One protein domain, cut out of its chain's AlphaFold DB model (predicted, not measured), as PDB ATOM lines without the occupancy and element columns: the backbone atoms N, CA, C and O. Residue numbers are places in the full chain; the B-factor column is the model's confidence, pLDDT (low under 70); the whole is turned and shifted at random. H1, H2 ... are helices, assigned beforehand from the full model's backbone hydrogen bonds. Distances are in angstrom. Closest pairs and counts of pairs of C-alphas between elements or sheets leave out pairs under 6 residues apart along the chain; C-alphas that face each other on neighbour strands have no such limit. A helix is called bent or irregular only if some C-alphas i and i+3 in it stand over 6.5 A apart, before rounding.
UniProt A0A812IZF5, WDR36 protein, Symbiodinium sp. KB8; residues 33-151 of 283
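AT A GLANCE: This is residues 33 to 151 of the 283 residues of the protein "WDR36 protein" of Symbiodinium sp. KB8 (UniProt A0A812IZF5). The hairpin of H5 and H6 makes the core; the short helices H2, H3 and H4 pack on one side of it, and the long H8 slants loosely across the other. H1 lies far out beyond H2, touching no helix, and the short H7 lies between H6 and H8 along the chain. The printed part has 119 residues with eight named helices, H1 to H8 in order, and no named strand: all helix. It is compact, with a radius of gyration of the C-alphas of 14.3 A and spans of 47 by 33 by 23 A.

IN THESE COORDINATES: Find C-alpha 33 at (101.519, 119.182, 153.156), where H1, residues 33 to 36, begins. Next come H2, residues 43 to 49, H3, residues 53 to 62, and H4, residues 65 to 73. H5, residues 83 to 97, runs 21.8 A from C-alpha 83 at (96.728, 95.419, 160.733). H6, residues 103 to 123, spans 27.5 A; it is irregular, with C-alphas 116 and 119 7.9 A apart, and has a kink of 65 degrees near residue 117. After H7, residues 125 to 129, H8, residues 133 to 150, runs 26.5 A to C-alpha 150 at (125.332, 79.086, 163.922).

HOW THE PARTS SIT: Start at the hub, H5: it touches H2 about perpendicular at 89 degrees, closest at C-alphas 88 and 48, 5.5 A. H5 and H6 form a hairpin at a shallow tilt of 29 degrees, closest at C-alphas 97 and 103, 6.5 A. H5 only just touches H8, with 3 pairs of C-alphas within 8 A, closest at 94 and 139, 6.7 A. Residues 109 to 117 of H6 touch H4, closest at C-alphas 116 and 73, 5.9 A. H2 and H3 form a hairpin, closest at C-alphas 47 and 56, 5.6 A. Every O i to N i+4 pair is within hydrogen-bond range in H2, H3, H4, H5 and H7; in H6 15 of 17 are, in H8 12 of 14, and H1 is too short for such a pair.

THE WHOLE: Look at C-alphas 33 and 151 for the two farthest apart, 49.3 A. The printed part has no cut and no long link. Low pLDDT, under 70, marks residues 33 to 40, 125, 128 to 140 and 142 to 151.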
ATOM      1  N   ASP A  33     100.625 120.347 153.253       53.62
ATOM      2  CA  ASP A  33     101.519 119.182 153.156       53.62
ATOM      3  C   ASP A  33     102.187 118.883 154.511       53.62
ATOM      4  O   ASP A  33     102.099 117.766 155.020       53.62
ATOM      5  N   ALA A  34     102.753 119.901 155.175       53.91
ATOM      6  CA  ALA A  34     103.393 119.740 156.486       53.91
ATOM      7  C   ALA A  34     102.428 119.335 157.624       53.91
ATOM      8  O   ALA A  34     102.872 118.807 158.643       53.91
ATOM      9  N   ARG A  35     101.116 119.572 157.476       49.75
ATOM     10  CA  ARG A  35     100.092 119.081 158.417       49.75
ATOM     11  C   ARG A  35      99.597 117.677 158.082       49.75
ATOM     12  O   ARG A  35      99.296 116.939 159.013       49.75
ATOM     13  N   SER A  36      99.579 117.289 156.806       52.53
ATOM     14  CA  SER A  36      99.334 115.901 156.386       52.53
ATOM     15  C   SER A  36     100.441 114.969 156.898       52.53
ATOM     16  O   SER A  36     100.164 113.900 157.435       52.53
ATOM     17  N   GLU A  37     101.700 115.417 156.825       51.53
ATOM     18  CA  GLU A  37     102.878 114.710 157.353       51.53
ATOM     19  C   GLU A  37     102.765 114.345 158.849       51.53
ATOM     20  O   GLU A  37     103.336 113.342 159.270       51.53
ATOM     21  N   LEU A  38     102.025 115.132 159.643       50.94
ATOM     22  CA  LEU A  38     101.860 114.949 161.093       50.94
ATOM     23  C   LEU A  38     100.705 114.012 161.490       50.94
ATOM     24  O   LEU A  38     100.620 113.644 162.659       50.94
ATOM     25  N   SER A  39      99.825 113.621 160.560       52.72
ATOM     26  CA  SER A  39      98.722 112.679 160.830       52.72
ATOM     27  C   SER A  39      98.937 111.275 160.254       52.72
ATOM     28  O   SER A  39      98.139 110.384 160.521       52.72
ATOM     29  N   GLU A  40      99.979 111.061 159.447       62.66
ATOM     30  CA  GLU A  40     100.220 109.794 158.732       62.66
ATOM     31  C   GLU A  40     100.931 108.700 159.562       62.66
ATOM     32  O   GLU A  40     101.233 107.639 159.018       62.66
ATOM     33  N   GLY A  41     101.188 108.925 160.854       71.69
ATOM     34  CA  GLY A  41     101.903 107.980 161.721       71.69
ATOM     35  C   GLY A  41     103.428 108.137 161.687       71.69
ATOM     36  O   GLY A  41     103.972 109.118 161.171       71.69
ATOM     37  N   LEU A  42     104.128 107.173 162.279       86.88
ATOM     38  CA  LEU A  42     105.576 107.206 162.492       86.88
ATOM     39  C   LEU A  42     106.366 107.074 161.175       86.88
ATOM     40  O   LEU A  42     105.872 106.502 160.199       86.88
ATOM     41  N   PRO A  43     107.624 107.559 161.103       91.75
ATOM     42  CA  PRO A  43     108.395 107.552 159.856       91.75
ATOM     43  C   PRO A  43     108.543 106.161 159.224       91.75
ATOM     44  O   PRO A  43     108.496 106.038 158.002       91.75
ATOM     45  N   PHE A  44     108.688 105.118 160.047       94.06
ATOM     46  CA  PHE A  44     108.807 103.735 159.591       94.06
ATOM     47  C   PHE A  44     107.474 103.183 159.057       94.06
ATOM     48  O   PHE A  44     107.426 102.754 157.903       94.06
ATOM     49  N   GLN A  45     106.380 103.323 159.820       93.94
ATOM     50  CA  GLN A  45     105.002 103.030 159.388       93.94
ATOM     51  C   GLN A  45     104.695 103.643 158.007       93.94
ATOM     52  O   GLN A  45     104.293 102.948 157.070       93.94
ATOM     53  N   ARG A  46     104.983 104.940 157.826       92.94
ATOM     54  CA  ARG A  46     104.771 105.666 156.558       92.94
ATOM     55  C   ARG A  46     105.557 105.088 155.378       92.94
ATOM     56  O   ARG A  46     105.076 105.145 154.245       92.94
ATOM     57  N   LEU A  47     106.757 104.553 155.615       95.62
ATOM     58  CA  LEU A  47     107.580 103.911 154.584       95.62
ATOM     59  C   LEU A  47     107.065 102.508 154.233       95.62
ATOM     60  O   LEU A  47     107.050 102.169 153.047       95.62
ATOM     61  N   LEU A  48     106.596 101.740 155.224       94.62
ATOM     62  CA  LEU A  48     105.970 100.427 155.025       94.62
ATOM     63  C   LEU A  48     104.659 100.541 154.235       94.62
ATOM     64  O   LEU A  48     104.536  99.910 153.186       94.62
ATOM     65  N   ARG A  49     103.737 101.434 154.634       92.25
ATOM     66  CA  ARG A  49     102.474 101.691 153.901       92.25
ATOM     67  C   ARG A  49     102.703 102.095 152.437       92.25
ATOM     68  O   ARG A  49     101.899 101.779 151.567       92.25
ATOM     69  N   LYS A  50     103.810 102.791 152.144       95.44
ATOM     70  CA  LYS A  50     104.207 103.208 150.782       95.44
ATOM     71  C   LYS A  50     105.043 102.143 150.042       95.44
ATOM     72  O   LYS A  50     105.497 102.418 148.932       95.44
ATOM     73  N   ARG A  51     105.261 100.958 150.635       95.81
ATOM     74  CA  ARG A  51     106.113  99.852 150.142       95.81
ATOM     75  C   ARG A  51     107.530 100.288 149.739       95.81
ATOM     76  O   ARG A  51     108.145  99.743 148.824       95.81
ATOM     77  N   LEU A  52     108.084 101.289 150.430       96.25
ATOM     78  CA  LEU A  52     109.423 101.831 150.170       96.25
ATOM     79  C   LEU A  52     110.489 101.065 150.970       96.25
ATOM     80  O   LEU A  52     111.246 101.655 151.743       96.25
ATOM     81  N   PHE A  53     110.540  99.744 150.785       96.56
ATOM     82  CA  PHE A  53     111.271  98.813 151.651       96.56
ATOM     83  C   PHE A  53     112.778  99.097 151.765       96.56
ATOM     84  O   PHE A  53     113.331  98.999 152.859       96.56
ATOM     85  N   ASP A  54     113.452  99.527 150.693       96.00
ATOM     86  CA  ASP A  54     114.875  99.905 150.758       96.00
ATOM     87  C   ASP A  54     115.111 101.144 151.645       96.00
ATOM     88  O   ASP A  54     116.081 101.209 152.401       96.00
ATOM     89  N   LYS A  55     114.189 102.118 151.612       96.75
ATOM     90  CA  LYS A  55     114.242 103.308 152.477       96.75
ATOM     91  C   LYS A  55     113.861 102.977 153.918       96.75
ATOM     92  O   LYS A  55     114.427 103.568 154.831       96.75
ATOM     93  N   ALA A  56     112.933 102.042 154.120       96.75
ATOM     94  CA  ALA A  56     112.569 101.535 155.440       96.75
ATOM     95  C   ALA A  56     113.777 100.861 156.121       96.75
ATOM     96  O   ALA A  56     114.095 101.192 157.262       96.75
ATOM     97  N   LEU A  57     114.534 100.029 155.392       96.00
ATOM     98  CA  LEU A  57     115.762  99.412 155.907       96.00
ATOM     99  C   LEU A  57     116.846 100.462 156.190       96.00
ATOM    100  O   LEU A  57     117.483 100.424 157.241       96.00
ATOM    101  N   GLN A  58     117.031 101.435 155.291       96.06
ATOM    102  CA  GLN A  58     117.961 102.544 155.525       96.06
ATOM    103  C   GLN A  58     117.572 103.379 156.757       96.06
ATOM    104  O   GLN A  58     118.458 103.860 157.461       96.06
ATOM    105  N   HIS A  59     116.272 103.538 157.032       96.19
ATOM    106  CA  HIS A  59     115.786 104.203 158.237       96.19
ATOM    107  C   HIS A  59     116.149 103.407 159.496       96.19
ATOM    108  O   HIS A  59     116.777 103.976 160.383       96.19
ATOM    109  N   LEU A  60     115.848 102.101 159.551       95.94
ATOM    110  CA  LEU A  60     116.216 101.246 160.691       95.94
ATOM    111  C   LEU A  60     117.730 101.256 160.954       95.94
ATOM    112  O   LEU A  60     118.152 101.492 162.083       95.94
ATOM    113  N   LYS A  61     118.559 101.119 159.909       95.56
ATOM    114  CA  LYS A  61     120.031 101.158 160.030       95.56
ATOM    115  C   LYS A  61     120.592 102.518 160.475       95.56
ATOM    116  O   LYS A  61     121.759 102.587 160.854       95.56
ATOM    117  N   ALA A  62     119.806 103.592 160.404       96.62
ATOM    118  CA  ALA A  62     120.183 104.915 160.907       96.62
ATOM    119  C   ALA A  62     119.778 105.146 162.377       96.62
ATOM    120  O   ALA A  62     120.233 106.122 162.975       96.62
ATOM    121  N   GLN A  63     118.939 104.279 162.954       95.38
ATOM    122  CA  GLN A  63     118.526 104.350 164.356       95.38
ATOM    123  C   GLN A  63     119.522 103.640 165.283       95.38
ATOM    124  O   GLN A  63     120.328 102.806 164.871       95.38
ATOM    125  N   THR A  64     119.449 103.954 166.576       97.06
ATOM    126  CA  THR A  64     120.091 103.144 167.622       97.06
ATOM    127  C   THR A  64     119.316 101.832 167.829       97.06
ATOM    128  O   THR A  64     118.138 101.774 167.473       97.06
ATOM    129  N   PRO A  65     119.897 100.790 168.460       95.00
ATOM    130  CA  PRO A  65     119.182  99.537 168.725       95.00
ATOM    131  C   PRO A  65     117.849  99.726 169.466       95.00
ATOM    132  O   PRO A  65     116.852  99.110 169.107       95.00
ATOM    133  N   SER A  66     117.793 100.645 170.438       94.94
ATOM    134  CA  SER A  66     116.547 101.004 171.132       94.94
ATOM    135  C   SER A  66     115.537 101.717 170.223       94.94
ATOM    136  O   SER A  66     114.340 101.511 170.374       94.94
ATOM    137  N   GLY A  67     116.004 102.534 169.271       96.06
ATOM    138  CA  GLY A  67     115.145 103.181 168.275       96.06
ATOM    139  C   GLY A  67     114.599 102.204 167.230       96.06
ATOM    140  O   GLY A  67     113.464 102.362 166.798       96.06
ATOM    141  N   VAL A  68     115.368 101.170 166.864       96.44
ATOM    142  CA  VAL A  68     114.881 100.046 166.045       96.44
ATOM    143  C   VAL A  68     113.810  99.260 166.796       96.44
ATOM    144  O   VAL A  68     112.766  98.982 166.220       96.44
ATOM    145  N   HIS A  69     114.053  98.930 168.069       94.75
ATOM    146  CA  HIS A  69     113.088  98.198 168.890       94.75
ATOM    147  C   HIS A  69     111.764  98.957 169.004       94.75
ATOM    148  O   HIS A  69     110.736  98.404 168.637       94.75
ATOM    149  N   LEU A  70     111.811 100.242 169.373       94.81
ATOM    150  CA  LEU A  70     110.626 101.096 169.450       94.81
ATOM    151  C   LEU A  70     109.896 101.193 168.098       94.81
ATOM    152  O   LEU A  70     108.700 100.953 168.037       94.81
ATOM    153  N   ALA A  71     110.608 101.455 166.996       95.19
ATOM    154  CA  ALA A  71     109.985 101.572 165.674       95.19
ATOM    155  C   ALA A  71     109.331 100.265 165.176       95.19
ATOM    156  O   ALA A  71     108.457 100.318 164.312       95.19
ATOM    157  N   ILE A  72     109.773  99.110 165.684       95.44
ATOM    158  CA  ILE A  72     109.167  97.800 165.426       95.44
ATOM    159  C   ILE A  72     107.981  97.559 166.365       95.44
ATOM    160  O   ILE A  72     106.923  97.161 165.892       95.44
ATOM    161  N   GLU A  73     108.138  97.811 167.667       93.88
ATOM    162  CA  GLU A  73     107.101  97.664 168.699       93.88
ATOM    163  C   GLU A  73     105.891  98.574 168.428       93.88
ATOM    164  O   GLU A  73     104.759  98.165 168.649       93.88
ATOM    165  N   GLU A  74     106.110  99.760 167.853       93.25
ATOM    166  CA  GLU A  74     105.065 100.718 167.468       93.25
ATOM    167  C   GLU A  74     104.231 100.302 166.228       93.25
ATOM    168  O   GLU A  74     103.400 101.080 165.754       93.25
ATOM    169  N   LEU A  75     104.435  99.114 165.650       93.19
ATOM    170  CA  LEU A  75     103.586  98.600 164.566       93.19
ATOM    171  C   LEU A  75     102.329  97.900 165.101       93.19
ATOM    172  O   LEU A  75     102.338  97.319 166.177       93.19
ATOM    173  N   GLY A  76     101.267  97.886 164.295       89.00
ATOM    174  CA  GLY A  76     100.108  97.024 164.526       89.00
ATOM    175  C   GLY A  76      99.094  97.508 165.575       89.00
ATOM    176  O   GLY A  76      99.319  98.503 166.272       89.00
ATOM    177  N   PRO A  77      97.931  96.836 165.663       86.69
ATOM    178  CA  PRO A  77      96.803  97.252 166.497       86.69
ATOM    179  C   PRO A  77      97.111  97.510 167.974       86.69
ATOM    180  O   PRO A  77      96.589  98.487 168.520       86.69
ATOM    181  N   LEU A  78      97.933  96.683 168.637       85.38
ATOM    182  CA  LEU A  78      98.224  96.874 170.067       85.38
ATOM    183  C   LEU A  78      99.004  98.169 170.340       85.38
ATOM    184  O   LEU A  78      98.807  98.790 171.385       85.38
ATOM    185  N   ALA A  79      99.796  98.634 169.372       84.81
ATOM    186  CA  ALA A  79     100.494  99.915 169.417       84.81
ATOM    187  C   ALA A  79      99.706 101.085 168.790       84.81
ATOM    188  O   ALA A  79     100.273 102.143 168.515       84.81
ATOM    189  N   ASN A  80      98.393 100.926 168.572       83.06
ATOM    190  CA  ASN A  80      97.533 101.911 167.897       83.06
ATOM    191  C   ASN A  80      97.952 102.178 166.424       83.06
ATOM    192  O   ASN A  80      97.665 103.240 165.862       83.06
ATOM    193  N   GLY A  81      98.625 101.207 165.801       84.44
ATOM    194  CA  GLY A  81      98.835 101.095 164.358       84.44
ATOM    195  C   GLY A  81      97.703 100.330 163.658       84.44
ATOM    196  O   GLY A  81      96.626 100.124 164.218       84.44
ATOM    197  N   ASP A  82      97.951  99.911 162.418       88.81
ATOM    198  CA  ASP A  82      96.989  99.176 161.580       88.81
ATOM    199  C   ASP A  82      97.453  97.730 161.316       88.81
ATOM    200  O   ASP A  82      98.648  97.443 161.223       88.81
ATOM    201  N   VAL A  83      96.499  96.818 161.134       89.75
ATOM    202  CA  VAL A  83      96.728  95.419 160.733       89.75
ATOM    203  C   VAL A  83      97.513  95.367 159.414       89.75
ATOM    204  O   VAL A  83      98.463  94.595 159.274       89.75
ATOM    205  N   ASP A  84      97.197  96.258 158.470       90.25
ATOM    206  CA  ASP A  84      97.912  96.368 157.191       90.25
ATOM    207  C   ASP A  84      99.403  96.754 157.344       90.25
ATOM    208  O   ASP A  84     100.210  96.458 156.459       90.25
ATOM    209  N   GLU A  85      99.818  97.357 158.466       92.62
ATOM    210  CA  GLU A  85     101.230  97.681 158.725       92.62
ATOM    211  C   GLU A  85     102.043  96.457 159.123       92.62
ATOM    212  O   GLU A  85     103.170  96.301 158.652       92.62
ATOM    213  N   LEU A  86     101.466  95.560 159.929       92.75
ATOM    214  CA  LEU A  86     102.074  94.265 160.237       92.75
ATOM    215  C   LEU A  86     102.246  93.440 158.952       92.75
ATOM    216  O   LEU A  86     103.293  92.823 158.742       92.75
ATOM    217  N   ARG A  87     101.272  93.508 158.031       91.69
ATOM    218  CA  ARG A  87     101.363  92.852 156.718       91.69
ATOM    219  C   ARG A  87     102.490  93.442 155.873       91.69
ATOM    220  O   ARG A  87     103.305  92.699 155.332       91.69
ATOM    221  N   ALA A  88     102.565  94.771 155.792       94.19
ATOM    222  CA  ALA A  88     103.640  95.465 155.089       94.19
ATOM    223  C   ALA A  88     105.024  95.227 155.735       94.19
ATOM    224  O   ALA A  88     106.032  95.240 155.030       94.19
ATOM    225  N   GLY A  89     105.076  94.971 157.046       94.38
ATOM    226  CA  GLY A  89     106.268  94.517 157.766       94.38
ATOM    227  C   GLY A  89     106.743  93.138 157.301       94.38
ATOM    228  O   GLY A  89     107.912  92.977 156.957       94.38
ATOM    229  N   LEU A  90     105.840  92.160 157.189       93.06
ATOM    230  CA  LEU A  90     106.168  90.833 156.648       93.06
ATOM    231  C   LEU A  90     106.627  90.899 155.179       93.06
ATOM    232  O   LEU A  90     107.650  90.307 154.831       93.06
ATOM    233  N   GLU A  91     105.942  91.683 154.337       93.19
ATOM    234  CA  GLU A  91     106.368  91.941 152.949       93.19
ATOM    235  C   GLU A  91     107.769  92.583 152.880       93.19
ATOM    236  O   GLU A  91     108.572  92.238 152.011       93.19
ATOM    237  N   PHE A  92     108.092  93.487 153.813       95.75
ATOM    238  CA  PHE A  92     109.411  94.110 153.931       95.75
ATOM    239  C   PHE A  92     110.520  93.087 154.226       95.75
ATOM    240  O   PHE A  92     111.571  93.134 153.579       95.75
ATOM    241  N   PHE A  93     110.300  92.155 155.161       94.50
ATOM    242  CA  PHE A  93     111.288  91.118 155.485       94.50
ATOM    243  C   PHE A  93     111.495  90.157 154.311       94.50
ATOM    244  O   PHE A  93     112.639  89.938 153.905       94.50
ATOM    245  N   GLN A  94     110.410  89.681 153.691       90.75
ATOM    246  CA  GLN A  94     110.466  88.837 152.492       90.75
ATOM    247  C   GLN A  94     111.272  89.503 151.360       90.75
ATOM    248  O   GLN A  94     112.134  88.887 150.723       90.75
ATOM    249  N   HIS A  95     111.023  90.794 151.124       93.69
ATOM    250  CA  HIS A  95     111.685  91.563 150.076       93.69
ATOM    251  C   HIS A  95     113.204  91.666 150.271       93.69
ATOM    252  O   HIS A  95     113.941  91.663 149.286       93.69
ATOM    253  N   HIS A  96     113.689  91.749 151.512       93.44
ATOM    254  CA  HIS A  96     115.130  91.815 151.784       93.44
ATOM    255  C   HIS A  96     115.784  90.437 151.901       93.44
ATOM    256  O   HIS A  96     116.902  90.274 151.412       93.44
ATOM    257  N   MET A  97     115.079  89.433 152.432       87.69
ATOM    258  CA  MET A  97     115.544  88.039 152.432       87.69
ATOM    259  C   MET A  97     115.767  87.511 151.011       87.69
ATOM    260  O   MET A  97     116.826  86.961 150.730       87.69
ATOM    261  N   SER A  98     114.845  87.775 150.078       88.69
ATOM    262  CA  SER A  98     115.005  87.386 148.661       88.69
ATOM    263  C   SER A  98     116.179  88.065 147.937       88.69
ATOM    264  O   SER A  98     116.638  87.563 146.913       88.69
ATOM    265  N   LYS A  99     116.696  89.188 148.457       89.56
ATOM    266  CA  LYS A  99     117.916  89.843 147.952       89.56
ATOM    267  C   LYS A  99     119.201  89.311 148.595       89.56
ATOM    268  O   LYS A  99     120.280  89.696 148.152       89.56
ATOM    269  N   SER A 100     119.110  88.525 149.672       83.06
ATOM    270  CA  SER A 100     120.243  88.062 150.498       83.06
ATOM    271  C   SER A 100     121.191  89.180 150.974       83.06
ATOM    272  O   SER A 100     122.355  88.940 151.295       83.06
ATOM    273  N   HIS A 101     120.718  90.429 151.010       81.69
ATOM    274  CA  HIS A 101     121.496  91.599 151.410       81.69
ATOM    275  C   HIS A 101     121.223  91.923 152.881       81.69
ATOM    276  O   HIS A 101     120.068  92.088 153.263       81.69
ATOM    277  N   PHE A 102     122.284  92.089 153.679       89.81
ATOM    278  CA  PHE A 102     122.188  92.367 155.122       89.81
ATOM    279  C   PHE A 102     121.424  91.278 155.896       89.81
ATOM    280  O   PHE A 102     120.669  91.593 156.813       89.81
ATOM    281  N   ALA A 103     121.604  90.007 155.508       89.19
ATOM    282  CA  ALA A 103     120.863  88.866 156.046       89.19
ATOM    283  C   ALA A 103     120.849  88.850 157.584       89.19
ATOM    284  O   ALA A 103     119.770  88.873 158.164       89.19
ATOM    285  N   ASP A 104     122.012  88.938 158.232       91.50
ATOM    286  CA  ASP A 104     122.156  88.906 159.696       91.50
ATOM    287  C   ASP A 104     121.361  90.024 160.400       91.50
ATOM    288  O   ASP A 104     120.731  89.819 161.437       91.50
ATOM    289  N   GLU A 105     121.354  91.227 159.821       93.69
ATOM    290  CA  GLU A 105     120.680  92.397 160.391       93.69
ATOM    291  C   GLU A 105     119.166  92.342 160.147       93.69
ATOM    292  O   GLU A 105     118.382  92.657 161.041       93.69
ATOM    293  N   VAL A 106     118.748  91.892 158.961       94.50
ATOM    294  CA  VAL A 106     117.338  91.662 158.606       94.50
ATOM    295  C   VAL A 106     116.749  90.529 159.452       94.50
ATOM    296  O   VAL A 106     115.632  90.668 159.941       94.50
ATOM    297  N   GLN A 107     117.515  89.464 159.696       92.25
ATOM    298  CA  GLN A 107     117.181  88.355 160.591       92.25
ATOM    299  C   GLN A 107     117.014  88.842 162.037       92.25
ATOM    300  O   GLN A 107     116.012  88.536 162.679       92.25
ATOM    301  N   ALA A 108     117.943  89.661 162.546       94.75
ATOM    302  CA  ALA A 108     117.833  90.240 163.886       94.75
ATOM    303  C   ALA A 108     116.591  91.140 164.032       94.75
ATOM    304  O   ALA A 108     115.894  91.077 165.047       94.75
ATOM    305  N   TYR A 109     116.281  91.949 163.014       96.06
ATOM    306  CA  TYR A 109     115.069  92.772 162.984       96.06
ATOM    307  C   TYR A 109     113.790  91.923 162.880       96.06
ATOM    308  O   TYR A 109     112.803  92.252 163.537       96.06
ATOM    309  N   LEU A 110     113.804  90.822 162.119       95.00
ATOM    310  CA  LEU A 110     112.682  89.881 162.031       95.00
ATOM    311  C   LEU A 110     112.427  89.199 163.380       95.00
ATOM    312  O   LEU A 110     111.282  89.139 163.816       95.00
ATOM    313  N   SER A 111     113.472  88.747 164.077       92.69
ATOM    314  CA  SER A 111     113.344  88.159 165.416       92.69
ATOM    315  C   SER A 111     112.744  89.141 166.426       92.69
ATOM    316  O   SER A 111     111.886  88.753 167.215       92.69
ATOM    317  N   LEU A 112     113.122  90.427 166.371       94.88
ATOM    318  CA  LEU A 112     112.471  91.478 167.165       94.88
ATOM    319  C   LEU A 112     110.992  91.650 166.790       94.88
ATOM    320  O   LEU A 112     110.144  91.728 167.675       94.88
ATOM    321  N   PHE A 113     110.677  91.690 165.494       95.50
ATOM    322  CA  PHE A 113     109.310  91.855 164.994       95.50
ATOM    323  C   PHE A 113     108.401  90.686 165.391       95.50
ATOM    324  O   PHE A 113     107.295  90.913 165.874       95.50
ATOM    325  N   LEU A 114     108.877  89.444 165.269       93.88
ATOM    326  CA  LEU A 114     108.146  88.252 165.702       93.88
ATOM    327  C   LEU A 114     108.028  88.167 167.231       93.88
ATOM    328  O   LEU A 114     107.012  87.694 167.726       93.88
ATOM    329  N   SER A 115     109.014  88.664 167.985       94.12
ATOM    330  CA  SER A 115     108.921  88.740 169.448       94.12
ATOM    331  C   SER A 115     107.917  89.786 169.943       94.12
ATOM    332  O   SER A 115     107.426  89.634 171.057       94.12
ATOM    333  N   ALA A 116     107.649  90.841 169.169       93.88
ATOM    334  CA  ALA A 116     106.651  91.858 169.506       93.88
ATOM    335  C   ALA A 116     105.244  91.456 169.031       93.88
ATOM    336  O   ALA A 116     104.291  91.525 169.798       93.88
ATOM    337  N   HIS A 117     105.133  90.975 167.786       93.62
ATOM    338  CA  HIS A 117     103.855  90.828 167.071       93.62
ATOM    339  C   HIS A 117     103.459  89.381 166.765       93.62
ATOM    340  O   HIS A 117     102.439  89.141 166.120       93.62
ATOM    341  N   GLY A 118     104.250  88.396 167.198       90.00
ATOM    342  CA  GLY A 118     104.021  86.982 166.889       90.00
ATOM    343  C   GLY A 118     102.665  86.460 167.366       90.00
ATOM    344  O   GLY A 118     102.024  85.698 166.643       90.00
ATOM    345  N   GLU A 119     102.187  86.912 168.530       89.69
ATOM    346  CA  GLU A 119     100.852  86.560 169.033       89.69
ATOM    347  C   GLU A 119      99.735  87.171 168.171       89.69
ATOM    348  O   GLU A 119      98.793  86.466 167.809       89.69
ATOM    349  N   GLU A 120      99.856  88.440 167.765       89.50
ATOM    350  CA  GLU A 120      98.878  89.105 166.888       89.50
ATOM    351  C   GLU A 120      98.786  88.420 165.519       89.50
ATOM    352  O   GLU A 120      97.692  88.152 165.018       89.50
ATOM    353  N   ILE A 121      99.938  88.071 164.937       88.19
ATOM    354  CA  ILE A 121     100.030  87.364 163.653       88.19
ATOM    355  C   ILE A 121      99.428  85.955 163.766       88.19
ATOM    356  O   ILE A 121      98.724  85.521 162.854       88.19
ATOM    357  N   ALA A 122      99.651  85.254 164.882       85.38
ATOM    358  CA  ALA A 122      99.067  83.936 165.129       85.38
ATOM    359  C   ALA A 122      97.539  83.986 165.327       85.38
ATOM    360  O   ALA A 122      96.843  83.060 164.914       85.38
ATOM    361  N   MET A 123      97.007  85.061 165.922       83.81
ATOM    362  CA  MET A 123      95.560  85.260 166.101       83.81
ATOM    363  C   MET A 123      94.842  85.748 164.831       83.81
ATOM    364  O   MET A 123      93.617  85.640 164.743       83.81
ATOM    365  N   ALA A 124      95.567  86.253 163.828       82.00
ATOM    366  CA  ALA A 124      95.013  86.720 162.559       82.00
ATOM    367  C   ALA A 124      94.624  85.558 161.609       82.00
ATOM    368  O   ALA A 124      95.149  85.439 160.500       82.00
ATOM    369  N   GLU A 125      93.667  84.706 162.004       66.75
ATOM    370  CA  GLU A 125      93.234  83.525 161.225       66.75
ATOM    371  C   GLU A 125      92.844  83.840 159.763       66.75
ATOM    372  O   GLU A 125      93.065  83.025 158.860       66.75
ATOM    373  N   ASP A 126      92.293  85.028 159.498       71.88
ATOM    374  CA  ASP A 126      91.919  85.466 158.147       71.88
ATOM    375  C   ASP A 126      93.132  85.634 157.217       71.88
ATOM    376  O   ASP A 126      93.036  85.402 156.006       71.88
ATOM    377  N   TRP A 127      94.304  85.972 157.761       73.06
ATOM    378  CA  TRP A 127      95.544  86.032 156.988       73.06
ATOM    379  C   TRP A 127      96.000  84.646 156.560       73.06
ATOM    380  O   TRP A 127      96.379  84.466 155.396       73.06
ATOM    381  N   LEU A 128      95.881  83.670 157.465       57.78
ATOM    382  CA  LEU A 128      96.226  82.271 157.219       57.78
ATOM    383  C   LEU A 128      95.392  81.704 156.056       57.78
ATOM    384  O   LEU A 128      95.918  81.045 155.159       57.78
ATOM    385  N   ARG A 129      94.101  82.056 156.001       65.81
ATOM    386  CA  ARG A 129      93.177  81.660 154.919       65.81
ATOM    387  C   ARG A 129      93.410  82.382 153.589       65.81
ATOM    388  O   ARG A 129      93.011  81.864 152.550       65.81
ATOM    389  N   SER A 130      94.028  83.564 153.594       67.94
ATOM    390  CA  SER A 130      94.158  84.420 152.401       67.94
ATOM    391  C   SER A 130      95.261  84.014 151.409       67.94
ATOM    392  O   SER A 130      95.494  84.721 150.431       67.94
ATOM    393  N   GLY A 131      95.976  82.911 151.660       57.31
ATOM    394  CA  GLY A 131      97.142  82.488 150.872       57.31
ATOM    395  C   GLY A 131      98.454  83.181 151.262       57.31
ATOM    396  O   GLY A 131      99.522  82.719 150.870       57.31
ATOM    397  N   SER A 132      98.411  84.220 152.110       57.81
ATOM    398  CA  SER A 132      99.614  84.846 152.692       57.81
ATOM    399  C   SER A 132     100.417  83.904 153.607       57.81
ATOM    400  O   SER A 132     101.553  84.225 153.938       57.81
ATOM    401  N   MET A 133      99.870  82.746 154.003       55.78
ATOM    402  CA  MET A 133     100.551  81.797 154.895       55.78
ATOM    403  C   MET A 133     101.724  81.059 154.240       55.78
ATOM    404  O   MET A 133     102.687  80.764 154.941       55.78
ATOM    405  N   LEU A 134     101.695  80.827 152.918       59.72
ATOM    406  CA  LEU A 134     102.837  80.237 152.199       59.72
ATOM    407  C   LEU A 134     104.098  81.090 152.391       59.72
ATOM    408  O   LEU A 134     105.171  80.560 152.649       59.72
ATOM    409  N   LEU A 135     103.939  82.418 152.376       63.38
ATOM    410  CA  LEU A 135     105.029  83.362 152.618       63.38
ATOM    411  C   LEU A 135     105.534  83.309 154.063       63.38
ATOM    412  O   LEU A 135     106.728  83.435 154.295       63.38
ATOM    413  N   PHE A 136     104.648  83.118 155.044       64.00
ATOM    414  CA  PHE A 136     105.053  83.030 156.448       64.00
ATOM    415  C   PHE A 136     105.778  81.710 156.752       64.00
ATOM    416  O   PHE A 136     106.782  81.721 157.459       64.00
ATOM    417  N   GLY A 137     105.319  80.598 156.163       67.06
ATOM    418  CA  GLY A 137     106.021  79.313 156.195       67.06
ATOM    419  C   GLY A 137     107.404  79.404 155.550       67.06
ATOM    420  O   GLY A 137     108.392  79.068 156.191       67.06
ATOM    421  N   GLU A 138     107.493  79.961 154.339       67.25
ATOM    422  CA  GLU A 138     108.754  80.150 153.611       67.25
ATOM    423  C   GLU A 138     109.737  81.071 154.364       67.25
ATOM    424  O   GLU A 138     110.920  80.755 154.462       67.25
ATOM    425  N   ILE A 139     109.265  82.169 154.973       65.88
ATOM    426  CA  ILE A 139     110.092  83.062 155.810       65.88
ATOM    427  C   ILE A 139     110.584  82.351 157.078       65.88
ATOM    428  O   ILE A 139     111.757  82.485 157.432       65.88
ATOM    429  N   LEU A 140     109.721  81.596 157.768       68.12
ATOM    430  CA  LEU A 140     110.130  80.820 158.941       68.12
ATOM    431  C   LEU A 140     111.116  79.712 158.561       68.12
ATOM    432  O   LEU A 140     112.096  79.522 159.273       68.12
ATOM    433  N   GLU A 141     110.920  79.036 157.429       70.44
ATOM    434  CA  GLU A 141     111.834  78.000 156.952       70.44
ATOM    435  C   GLU A 141     113.192  78.589 156.537       70.44
ATOM    436  O   GLU A 141     114.233  78.070 156.938       70.44
ATOM    437  N   LEU A 142     113.214  79.715 155.814       66.38
ATOM    438  CA  LEU A 142     114.436  80.467 155.491       66.38
ATOM    439  C   LEU A 142     115.170  80.933 156.759       66.38
ATOM    440  O   LEU A 142     116.398  80.825 156.843       66.38
ATOM    441  N   SER A 143     114.422  81.403 157.760       63.41
ATOM    442  CA  SER A 143     114.953  81.798 159.067       63.41
ATOM    443  C   SER A 143     115.524  80.599 159.840       63.41
ATOM    444  O   SER A 143     116.635  80.676 160.364       63.41
ATOM    445  N   SER A 144     114.840  79.449 159.840       64.12
ATOM    446  CA  SER A 144     115.341  78.212 160.453       64.12
ATOM    447  C   SER A 144     116.596  77.690 159.753       64.12
ATOM    448  O   SER A 144     117.575  77.396 160.435       64.12
ATOM    449  N   ARG A 145     116.612  77.651 158.412       62.12
ATOM    450  CA  ARG A 145     117.759  77.205 157.596       62.12
ATOM    451  C   ARG A 145     119.015  78.047 157.840       62.12
ATOM    452  O   ARG A 145     120.118  77.513 157.776       62.12
ATOM    453  N   THR A 146     118.861  79.339 158.130       53.78
ATOM    454  CA  THR A 146     119.973  80.236 158.483       53.78
ATOM    455  C   THR A 146     120.380  80.095 159.954       53.78
ATOM    456  O   THR A 146     121.568  79.977 160.241       53.78
ATOM    457  N   ALA A 147     119.426  79.993 160.886       48.28
ATOM    458  CA  ALA A 147     119.711  79.803 162.312       48.28
ATOM    459  C   ALA A 147     120.408  78.464 162.642       48.28
ATOM    460  O   ALA A 147     121.249  78.419 163.542       48.28
ATOM    461  N   THR A 148     120.128  77.381 161.903       43.56
ATOM    462  CA  THR A 148     120.809  76.082 162.095       43.56
ATOM    463  C   THR A 148     122.295  76.079 161.727       43.56
ATOM    464  O   THR A 148     122.986  75.123 162.070       43.56
ATOM    465  N   VAL A 149     122.813  77.122 161.065       45.94
ATOM    466  CA  VAL A 149     124.243  77.209 160.712       45.94
ATOM    467  C   VAL A 149     125.105  77.660 161.903       45.94
ATOM    468  O   VAL A 149     126.237  77.198 162.025       45.94
ATOM    469  N   ASP A 150     124.567  78.484 162.812       40.59
ATOM    470  CA  ASP A 150     125.332  79.086 163.922       40.59
ATOM    471  C   ASP A 150     125.046  78.488 165.317       40.59
ATOM    472  O   ASP A 150     125.819  78.713 166.250       40.59
ATOM    473  N   LEU A 151     123.972  77.704 165.497       38.38
ATOM    474  CA  LEU A 151     123.539  77.221 166.825       38.38
ATOM    475  C   LEU A 151     124.044  75.829 167.258       38.38
ATOM    476  O   LEU A 151     123.655  75.346 168.321       38.38
TER     477      LEU A 151